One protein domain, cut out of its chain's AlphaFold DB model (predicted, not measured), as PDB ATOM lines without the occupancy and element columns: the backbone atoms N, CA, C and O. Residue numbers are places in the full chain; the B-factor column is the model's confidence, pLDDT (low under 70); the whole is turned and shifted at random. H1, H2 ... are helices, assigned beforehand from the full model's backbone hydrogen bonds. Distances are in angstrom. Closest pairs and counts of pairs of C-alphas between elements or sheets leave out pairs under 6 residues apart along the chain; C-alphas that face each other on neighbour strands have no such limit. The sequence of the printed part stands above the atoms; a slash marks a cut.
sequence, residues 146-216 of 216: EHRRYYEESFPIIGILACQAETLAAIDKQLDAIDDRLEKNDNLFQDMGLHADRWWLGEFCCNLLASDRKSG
ATOM      1  N   GLU A 146     508.431 225.523 403.457       79.56
ATOM      2  CA  GLU A 146     508.641 226.037 402.097       79.56
ATOM      3  C   GLU A 146     507.321 226.105 401.321       79.56
ATOM      4  O   GLU A 146     507.010 227.121 400.699       79.56
ATOM      5  N   HIS A 147     506.492 225.063 401.421       72.19
ATOM      6  CA  HIS A 147     505.167 225.048 400.808       72.19
ATOM      7  C   HIS A 147     504.232 226.088 401.442       72.19
ATOM      8  O   HIS A 147     503.518 226.791 400.731       72.19
ATOM      9  N   ARG A 148     504.281 226.245 402.771       69.06
ATOM     10  CA  ARG A 148     503.570 227.293 403.515       69.06
ATOM     11  C   ARG A 148     503.991 228.680 403.037       69.06
ATOM     12  O   ARG A 148     503.116 229.457 402.685       69.06
ATOM     13  N   ARG A 149     505.295 228.965 402.931       75.44
ATOM     14  CA  ARG A 149     505.813 230.250 402.422       75.44
ATOM     15  C   ARG A 149     505.287 230.577 401.026       75.44
ATOM     16  O   ARG A 149     504.828 231.690 400.806       75.44
ATOM     17  N   TYR A 150     505.265 229.600 400.119       73.56
ATOM     18  CA  TYR A 150     504.702 229.778 398.776       73.56
ATOM     19  C   TYR A 150     503.222 230.216 398.799       73.56
ATOM     20  O   TYR A 150     502.808 231.097 398.038       73.56
ATOM     21  N   TYR A 151     502.415 229.641 399.699       67.06
ATOM     22  CA  TYR A 151     501.022 230.061 399.879       67.06
ATOM     23  C   TYR A 151     500.878 231.374 400.640       67.06
ATOM     24  O   TYR A 151     499.952 232.115 400.343       67.06
ATOM     25  N   GLU A 152     501.756 231.687 401.588       71.31
ATOM     26  CA  GLU A 152     501.750 232.969 402.303       71.31
ATOM     27  C   GLU A 152     502.095 234.137 401.371       71.31
ATOM     28  O   GLU A 152     501.480 235.197 401.470       71.31
ATOM     29  N   GLU A 153     503.001 233.935 400.414       75.44
ATOM     30  CA  GLU A 153     503.313 234.921 399.372       75.44
ATOM     31  C   GLU A 153     502.142 235.124 398.400       75.44
ATOM     32  O   GLU A 153     501.848 236.249 397.998       75.44
ATOM     33  N   SER A 154     501.443 234.042 398.043       75.69
ATOM     34  CA  SER A 154     500.321 234.087 397.094       75.69
ATOM     35  C   SER A 154     498.996 234.516 397.746       75.69
ATOM     36  O   SER A 154     498.148 235.134 397.106       75.69
ATOM     37  N   PHE A 155     498.811 234.185 399.025       76.69
ATOM     38  CA  PHE A 155     497.596 234.386 399.816       76.69
ATOM     39  C   PHE A 155     497.954 234.666 401.292       76.69
ATOM     40  O   PHE A 155     497.790 233.795 402.153       76.69
ATOM     41  N   PRO A 156     498.365 235.903 401.633       72.88
ATOM     42  CA  PRO A 156     498.856 236.257 402.974       72.88
ATOM     43  C   PRO A 156     497.866 235.952 404.105       72.88
ATOM     44  O   PRO A 156     498.248 235.621 405.226       72.88
ATOM     45  N   ILE A 157     496.570 236.011 403.794       78.69
ATOM     46  CA  ILE A 157     495.482 235.727 404.732       78.69
ATOM     47  C   ILE A 157     495.539 234.275 405.233       78.69
ATOM     48  O   ILE A 157     495.246 234.033 406.399       78.69
ATOM     49  N   ILE A 158     495.954 233.312 404.403       76.12
ATOM     50  CA  ILE A 158     496.028 231.896 404.802       76.12
ATOM     51  C   ILE A 158     497.100 231.694 405.881       76.12
ATOM     52  O   ILE A 158     496.850 230.991 406.857       76.12
ATOM     53  N   GLY A 159     498.252 232.361 405.758       72.44
ATOM     54  CA  GLY A 159     499.303 232.336 406.783       72.44
ATOM     55  C   GLY A 159     498.851 232.911 408.117       72.44
ATOM     56  O   GLY A 159     499.092 232.320 409.172       72.44
ATOM     57  N   ILE A 160     498.140 234.043 408.067       77.00
ATOM     58  CA  ILE A 160     497.569 234.686 409.256       77.00
ATOM     59  C   ILE A 160     496.553 233.754 409.925       77.00
ATOM     60  O   ILE A 160     496.633 233.538 411.130       77.00
ATOM     61  N   LEU A 161     495.637 233.163 409.153       80.31
ATOM     62  CA  LEU A 161     494.615 232.254 409.676       80.31
ATOM     63  C   LEU A 161     495.221 230.978 410.270       80.31
ATOM     64  O   LEU A 161     494.781 230.538 411.328       80.31
ATOM     65  N   ALA A 162     496.248 230.410 409.636       76.81
ATOM     66  CA  ALA A 162     496.965 229.257 410.172       76.81
ATOM     67  C   ALA A 162     497.645 229.590 411.511       76.81
ATOM     68  O   ALA A 162     497.484 228.855 412.482       76.81
ATOM     69  N   CYS A 163     498.326 230.738 411.596       77.69
ATOM     70  CA  CYS A 163     498.935 231.223 412.836       77.69
ATOM     71  C   CYS A 163     497.888 231.459 413.940       77.69
ATOM     72  O   CYS A 163     498.079 231.067 415.094       77.69
ATOM     73  N   GLN A 164     496.743 232.053 413.593       81.44
ATOM     74  CA  GLN A 164     495.640 232.267 414.530       81.44
ATOM     75  C   GLN A 164     495.037 230.948 415.021       81.44
ATOM     76  O   GLN A 164     494.780 230.817 416.213       81.44
ATOM     77  N   ALA A 165     494.855 229.961 414.141       88.50
ATOM     78  CA  ALA A 165     494.354 228.640 414.512       88.50
ATOM     79  C   ALA A 165     495.313 227.910 415.467       88.50
ATOM     80  O   ALA A 165     494.874 227.366 416.478       88.50
ATOM     81  N   GLU A 166     496.620 227.948 415.193       83.62
ATOM     82  CA  GLU A 166     497.654 227.399 416.081       83.62
ATOM     83  C   GLU A 166     497.654 228.100 417.451       83.62
ATOM     84  O   GLU A 166     497.697 227.441 418.491       83.62
ATOM     85  N   THR A 167     497.545 229.432 417.461       84.38
ATOM     86  CA  THR A 167     497.490 230.227 418.697       84.38
ATOM     87  C   THR A 167     496.243 229.894 419.516       84.38
ATOM     88  O   THR A 167     496.342 229.695 420.725       84.38
ATOM     89  N   LEU A 168     495.076 229.789 418.874       90.12
ATOM     90  CA  LEU A 168     493.829 229.417 419.541       90.12
ATOM     91  C   LEU A 168     493.908 228.007 420.127       90.12
ATOM     92  O   LEU A 168     493.538 227.823 421.279       90.12
ATOM     93  N   ALA A 169     494.460 227.040 419.392       90.69
ATOM     94  CA  ALA A 169     494.655 225.684 419.900       90.69
ATOM     95  C   ALA A 169     495.607 225.640 421.110       90.69
ATOM     96  O   ALA A 169     495.407 224.858 422.040       90.69
ATOM     97  N   ALA A 170     496.645 226.483 421.124       86.56
ATOM     98  CA  ALA A 170     497.543 226.602 422.269       86.56
ATOM     99  C   ALA A 170     496.845 227.215 423.494       86.56
ATOM    100  O   ALA A 170     497.057 226.732 424.606       86.56
ATOM    101  N   ILE A 171     496.011 228.242 423.292       87.62
ATOM    102  CA  ILE A 171     495.203 228.857 424.357       87.62
ATOM    103  C   ILE A 171     494.212 227.841 424.924       87.62
ATOM    104  O   ILE A 171     494.151 227.685 426.138       87.62
ATOM    105  N   ASP A 172     493.495 227.121 424.065       91.38
ATOM    106  CA  ASP A 172     492.509 226.107 424.458       91.38
ATOM    107  C   ASP A 172     493.149 225.037 425.352       91.38
ATOM    108  O   ASP A 172     492.733 224.812 426.483       91.38
ATOM    109  N   LYS A 173     494.306 224.512 424.931       91.06
ATOM    110  CA  LYS A 173     495.088 223.563 425.731       91.06
ATOM    111  C   LYS A 173     495.546 224.133 427.079       91.06
ATOM    112  O   LYS A 173     495.691 223.387 428.049       91.06
ATOM    113  N   GLN A 174     495.859 225.429 427.146       87.50
ATOM    114  CA  GLN A 174     496.215 226.075 428.410       87.50
ATOM    115  C   GLN A 174     495.003 226.258 429.321       87.50
ATOM    116  O   GLN A 174     495.156 226.107 430.531       87.50
ATOM    117  N   LEU A 175     493.829 226.554 428.761       89.62
ATOM    118  CA  LEU A 175     492.578 226.654 429.507       89.62
ATOM    119  C   LEU A 175     492.176 225.296 430.082       89.62
ATOM    120  O   LEU A 175     491.991 225.212 431.292       89.62
ATOM    121  N   ASP A 176     492.207 224.231 429.279       92.25
ATOM    122  CA  ASP A 176     491.970 222.861 429.752       92.25
ATOM    123  C   ASP A 176     492.911 222.498 430.913       92.25
ATOM    124  O   ASP A 176     492.501 221.981 431.948       92.25
ATOM    125  N   ALA A 177     494.201 222.832 430.786       88.50
ATOM    126  CA  ALA A 177     495.178 222.576 431.841       88.50
ATOM    127  C   ALA A 177     494.935 223.413 433.111       88.50
ATOM    128  O   ALA A 177     495.344 223.003 434.202       88.50
ATOM    129  N   ILE A 178     494.336 224.601 432.994       87.81
ATOM    130  CA  ILE A 178     493.930 225.418 434.141       87.81
ATOM    131  C   ILE A 178     492.706 224.792 434.805       87.81
ATOM    132  O   ILE A 178     492.731 224.618 436.024       87.81
ATOM    133  N   ASP A 179     491.700 224.397 434.030       88.88
ATOM    134  CA  ASP A 179     490.482 223.763 434.535       88.88
ATOM    135  C   ASP A 179     490.797 222.446 435.258       88.88
ATOM    136  O   ASP A 179     490.398 222.273 436.410       88.88
ATOM    137  N   ASP A 180     491.659 221.599 434.688       88.88
ATOM    138  CA  ASP A 180     492.162 220.377 435.333       88.88
ATOM    139  C   ASP A 180     492.840 220.655 436.688       88.88
ATOM    140  O   ASP A 180     492.779 219.856 437.631       88.88
ATOM    141  N   ARG A 181     493.574 221.772 436.793       86.06
ATOM    142  CA  ARG A 181     494.263 222.166 438.032       86.06
ATOM    143  C   ARG A 181     493.289 222.737 439.054       86.06
ATOM    144  O   ARG A 181     493.481 222.496 440.245       86.06
ATOM    145  N   LEU A 182     492.275 223.474 438.608       82.94
ATOM    146  CA  LEU A 182     491.205 223.975 439.464       82.94
ATOM    147  C   LEU A 182     490.377 222.818 440.029       82.94
ATOM    148  O   LEU A 182     490.174 222.774 441.237       82.94
ATOM    149  N   GLU A 183     490.018 221.830 439.209       82.56
ATOM    150  CA  GLU A 183     489.280 220.645 439.654       82.56
ATOM    151  C   GLU A 183     490.083 219.821 440.674       82.56
ATOM    152  O   GLU A 183     489.570 219.431 441.724       82.56
ATOM    153  N   LYS A 184     491.385 219.610 440.430       82.94
ATOM    154  CA  LYS A 184     492.271 218.953 441.409       82.94
ATOM    155  C   LYS A 184     492.354 219.718 442.726       82.94
ATOM    156  O   LYS A 184     492.356 219.091 443.782       82.94
ATOM    157  N   ASN A 185     492.428 221.045 442.675       78.69
ATOM    158  CA  ASN A 185     492.442 221.865 443.881       78.69
ATOM    159  C   ASN A 185     491.110 221.784 444.632       78.69
ATOM    160  O   ASN A 185     491.126 221.622 445.848       78.69
ATOM    161  N   ASP A 186     489.977 221.831 443.934       75.44
ATOM    162  CA  ASP A 186     488.651 221.689 444.541       75.44
ATOM    163  C   ASP A 186     488.492 220.328 445.237       75.44
ATOM    164  O   ASP A 186     488.007 220.271 446.369       75.44
ATOM    165  N   ASN A 187     488.984 219.247 444.626       78.94
ATOM    166  CA  ASN A 187     489.010 217.920 445.245       78.94
ATOM    167  C   ASN A 187     489.920 217.880 446.488       78.94
ATOM    168  O   ASN A 187     489.526 217.351 447.523       78.94
ATOM    169  N   LEU A 188     491.097 218.517 446.439       74.94
ATOM    170  CA  LEU A 188     491.983 218.642 447.604       74.94
ATOM    171  C   LEU A 188     491.342 219.448 448.747       74.94
ATOM    172  O   LEU A 188     491.519 219.105 449.916       74.94
ATOM    173  N   PHE A 189     490.592 220.510 448.440       70.50
ATOM    174  CA  PHE A 189     489.855 221.272 449.450       70.50
ATOM    175  C   PHE A 189     488.738 220.439 450.088       70.50
ATOM    176  O   PHE A 189     488.569 220.485 451.308       70.50
ATOM    177  N   GLN A 190     488.026 219.634 449.295       68.88
ATOM    178  CA  GLN A 190     487.030 218.694 449.810       68.88
ATOM    179  C   GLN A 190     487.661 217.632 450.720       68.88
ATOM    180  O   GLN A 190     487.148 217.401 451.815       68.88
ATOM    181  N   ASP A 191     488.800 217.055 450.331       75.56
ATOM    182  CA  ASP A 191     489.529 216.057 451.127       75.56
ATOM    183  C   ASP A 191     490.041 216.622 452.461       75.56
ATOM    184  O   ASP A 191     490.083 215.921 453.474       75.56
ATOM    185  N   MET A 192     490.387 217.912 452.499       68.75
ATOM    186  CA  MET A 192     490.759 218.619 453.732       68.75
ATOM    187  C   MET A 192     489.552 219.003 454.609       68.75
ATOM    188  O   MET A 192     489.728 219.653 455.640       68.75
ATOM    189  N   GLY A 193     488.328 218.622 454.226       62.34
ATOM    190  CA  GLY A 193     487.098 218.959 454.947       62.34
ATOM    191  C   GLY A 193     486.705 220.434 454.836       62.34
ATOM    192  O   GLY A 193     485.828 220.898 455.568       62.34
ATOM    193  N   LEU A 194     487.333 221.183 453.924       62.00
ATOM    194  CA  LEU A 194     487.005 222.573 453.631       62.00
ATOM    195  C   LEU A 194     485.845 222.596 452.631       62.00
ATOM    196  O   LEU A 194     486.001 222.896 451.448       62.00
ATOM    197  N   HIS A 195     484.648 222.257 453.111       57.44
ATOM    198  CA  HIS A 195     483.427 222.440 452.339       57.44
ATOM    199  C   HIS A 195     483.125 223.937 452.202       57.44
ATOM    200  O   HIS A 195     482.583 224.557 453.106       57.44
ATOM    201  N   ALA A 196     483.520 224.496 451.060       54.78
ATOM    202  CA  ALA A 196     482.906 225.623 450.362       54.78
ATOM    203  C   ALA A 196     482.115 226.654 451.199       54.78
ATOM    204  O   ALA A 196     480.966 226.938 450.878       54.78
ATOM    205  N   ASP A 197     482.765 227.354 452.127       55.94
ATOM    206  CA  ASP A 197     482.486 228.783 452.274       55.94
ATOM    207  C   ASP A 197     483.461 229.518 451.354       55.94
ATOM    208  O   ASP A 197     484.526 229.985 451.757       55.94
ATOM    209  N   ARG A 198     483.106 229.587 450.058       55.34
ATOM    210  CA  ARG A 198     483.875 230.298 449.010       55.34
ATOM    211  C   ARG A 198     484.249 231.732 449.418       55.34
ATOM    212  O   ARG A 198     485.223 232.279 448.912       55.34
ATOM    213  N   TRP A 199     483.495 232.325 450.342       57.00
ATOM    214  CA  TRP A 199     483.752 233.646 450.908       57.00
ATOM    215  C   TRP A 199     484.977 233.670 451.830       57.00
ATOM    216  O   TRP A 199     485.783 234.592 451.734       57.00
ATOM    217  N   TRP A 200     485.178 232.634 452.648       60.72
ATOM    218  CA  TRP A 200     486.302 232.569 453.584       60.72
ATOM    219  C   TRP A 200     487.641 232.327 452.875       60.72
ATOM    220  O   TRP A 200     488.652 232.908 453.250       60.72
ATOM    221  N   LEU A 201     487.651 231.534 451.797       59.75
ATOM    222  CA  LEU A 201     488.847 231.307 450.969       59.75
ATOM    223  C   LEU A 201     489.254 232.563 450.178       59.75
ATOM    224  O   LEU A 201     490.442 232.874 450.080       59.75
ATOM    225  N   GLY A 202     488.274 233.321 449.674       62.44
ATOM    226  CA  GLY A 202     488.507 234.632 449.064       62.44
ATOM    227  C   GLY A 202     489.093 235.638 450.061       62.44
ATOM    228  O   GLY A 202     490.085 236.299 449.752       62.44
ATOM    229  N   GLU A 203     488.545 235.711 451.277       62.00
ATOM    230  CA  GLU A 203     489.107 236.534 452.357       62.00
ATOM    231  C   GLU A 203     490.493 236.057 452.800       62.00
ATOM    232  O   GLU A 203     491.374 236.888 453.001       62.00
ATOM    233  N   PHE A 204     490.733 234.750 452.914       64.12
ATOM    234  CA  PHE A 204     492.029 234.197 453.308       64.12
ATOM    235  C   PHE A 204     493.130 234.558 452.303       64.12
ATOM    236  O   PHE A 204     494.167 235.086 452.701       64.12
ATOM    237  N   CYS A 205     492.895 234.359 451.001       63.88
ATOM    238  CA  CYS A 205     493.857 234.708 449.951       63.88
ATOM    239  C   CYS A 205     494.094 236.224 449.860       63.88
ATOM    240  O   CYS A 205     495.240 236.665 449.743       63.88
ATOM    241  N   CYS A 206     493.037 237.037 449.970       64.50
ATOM    242  CA  CYS A 206     493.160 238.496 450.021       64.50
ATOM    243  C   CYS A 206     493.937 238.967 451.260       64.50
ATOM    244  O   CYS A 206     494.773 239.865 451.156       64.50
ATOM    245  N   ASN A 207     493.713 238.337 452.417       65.38
ATOM    246  CA  ASN A 207     494.435 238.639 453.648       65.38
ATOM    247  C   ASN A 207     495.905 238.220 453.561       65.38
ATOM    248  O   ASN A 207     496.751 238.997 453.994       65.38
ATOM    249  N   LEU A 208     496.223 237.078 452.936       62.34
ATOM    250  CA  LEU A 208     497.601 236.620 452.724       62.34
ATOM    251  C   LEU A 208     498.405 237.621 451.873       62.34
ATOM    252  O   LEU A 208     499.514 238.014 452.242       62.34
ATOM    253  N   LEU A 209     497.807 238.092 450.774       60.00
ATOM    254  CA  LEU A 209     498.405 239.086 449.874       60.00
ATOM    255  C   LEU A 209     498.516 240.480 450.518       60.00
ATOM    256  O   LEU A 209     499.421 241.250 450.191       60.00
ATOM    257  N   ALA A 210     497.609 240.822 451.437       58.12
ATOM    258  CA  ALA A 210     497.651 242.076 452.185       58.12
ATOM    259  C   ALA A 210     498.677 242.056 453.332       58.12
ATOM    260  O   ALA A 210     499.270 243.098 453.625       58.12
ATOM    261  N   SER A 211     498.911 240.904 453.974       55.41
ATOM    262  CA  SER A 211     499.952 240.750 455.000       55.41
ATOM    263  C   SER A 211     501.357 240.875 454.421       55.41
ATOM    264  O   SER A 211     502.189 241.530 455.041       55.41
ATOM    265  N   ASP A 212     501.592 240.370 453.208       52.50
ATOM    266  CA  ASP A 212     502.912 240.424 452.565       52.50
ATOM    267  C   ASP A 212     503.331 241.862 452.193       52.50
ATOM    268  O   ASP A 212     504.505 242.219 452.223       52.50
ATOM    269  N   ARG A 213     502.355 242.752 451.949       53.38
ATOM    270  CA  ARG A 213     502.594 244.190 451.716       53.38
ATOM    271  C   ARG A 213     502.906 244.999 452.978       53.38
ATOM    272  O   ARG A 213     503.279 246.161 452.852       53.38
ATOM    273  N   LYS A 214     502.709 244.446 454.179       50.22
ATOM    274  CA  LYS A 214     502.994 245.133 455.456       50.22
ATOM    275  C   LYS A 214     504.309 244.696 456.102       50.22
ATOM    276  O   LYS A 214     504.705 245.287 457.103       50.22
ATOM    277  N   SER A 215     504.967 243.683 455.544       49.09
ATOM    278  CA  SER A 215     506.263 243.158 455.988       49.09
ATOM    279  C   SER A 215     507.447 243.579 455.100       49.09
ATOM    280  O   SER A 215     508.548 243.071 455.301       49.09
ATOM    281  N   GLY A 216     507.232 244.509 454.159       40.00
ATOM    282  CA  GLY A 216     508.272 245.167 453.356       40.00
ATOM    283  C   GLY A 216     508.489 246.616 453.762       40.00
ATOM    284  O   GLY A 216     507.471 247.325 453.924       40.00
TER     285      GLY A 216
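This is residues 146 to 216 of the 216 residues of the protein "Nsp1_C domain-containing protein" of Aedes albopictus (UniProt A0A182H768). One long, straight helix, H2, makes the length of an open, extended shape, with the short helix H1 turned back at its first end and helix H3 turned off sideways beyond its other end, so that H2 and H3 together draw a large L. H1 is joined to H2 by a tight corner, while H3 stands free on a short link. The printed part has 71 residues with three named helices, H1, H2 and H3 along the chain, no named strand, and the class all helix. The whole is extended, with a radius of gyration of the C-alphas of 22.3 A, and flat, spanning 59 by 35 by 18 A.

H1, residues 146 to 154, touches H2, residues 156 to 191, with residues 158 to 159 of H2 alone. Their closest C-alphas, those of Glu 152 and Gly 159, are 5.1 A apart. Their lines stand at a steep tilt of 62 degrees, and they run opposite ways. H3, residues 198 to 212, is apart from both H1 and H2. In H1, H2 and H3 every O i to N i+4 pair is within hydrogen-bond range.

H1 begins at C-alpha 146, at (508.641, 226.037, 402.097), and is 12.6 A long from first to last C-alpha. H2 measures 53.0 A and ends at C-alpha 191, at (489.529, 216.057, 451.127). H3 measures 21.9 A and ends at C-alpha 212, at (502.912, 240.424, 452.565).

The two C-alphas farthest apart, those of Ser 154 and Gly 193, are 61.2 A apart. The printed part has no cut. The link from H1 to H2 is tight and that from H2 to H3 is short. Residues 163 to 185, 187 to 193 and 197 to 216 stand free. The mean pLDDT of the printed part is 72.7, and residues 148, 151, 190 and 192 to 216 are under 70.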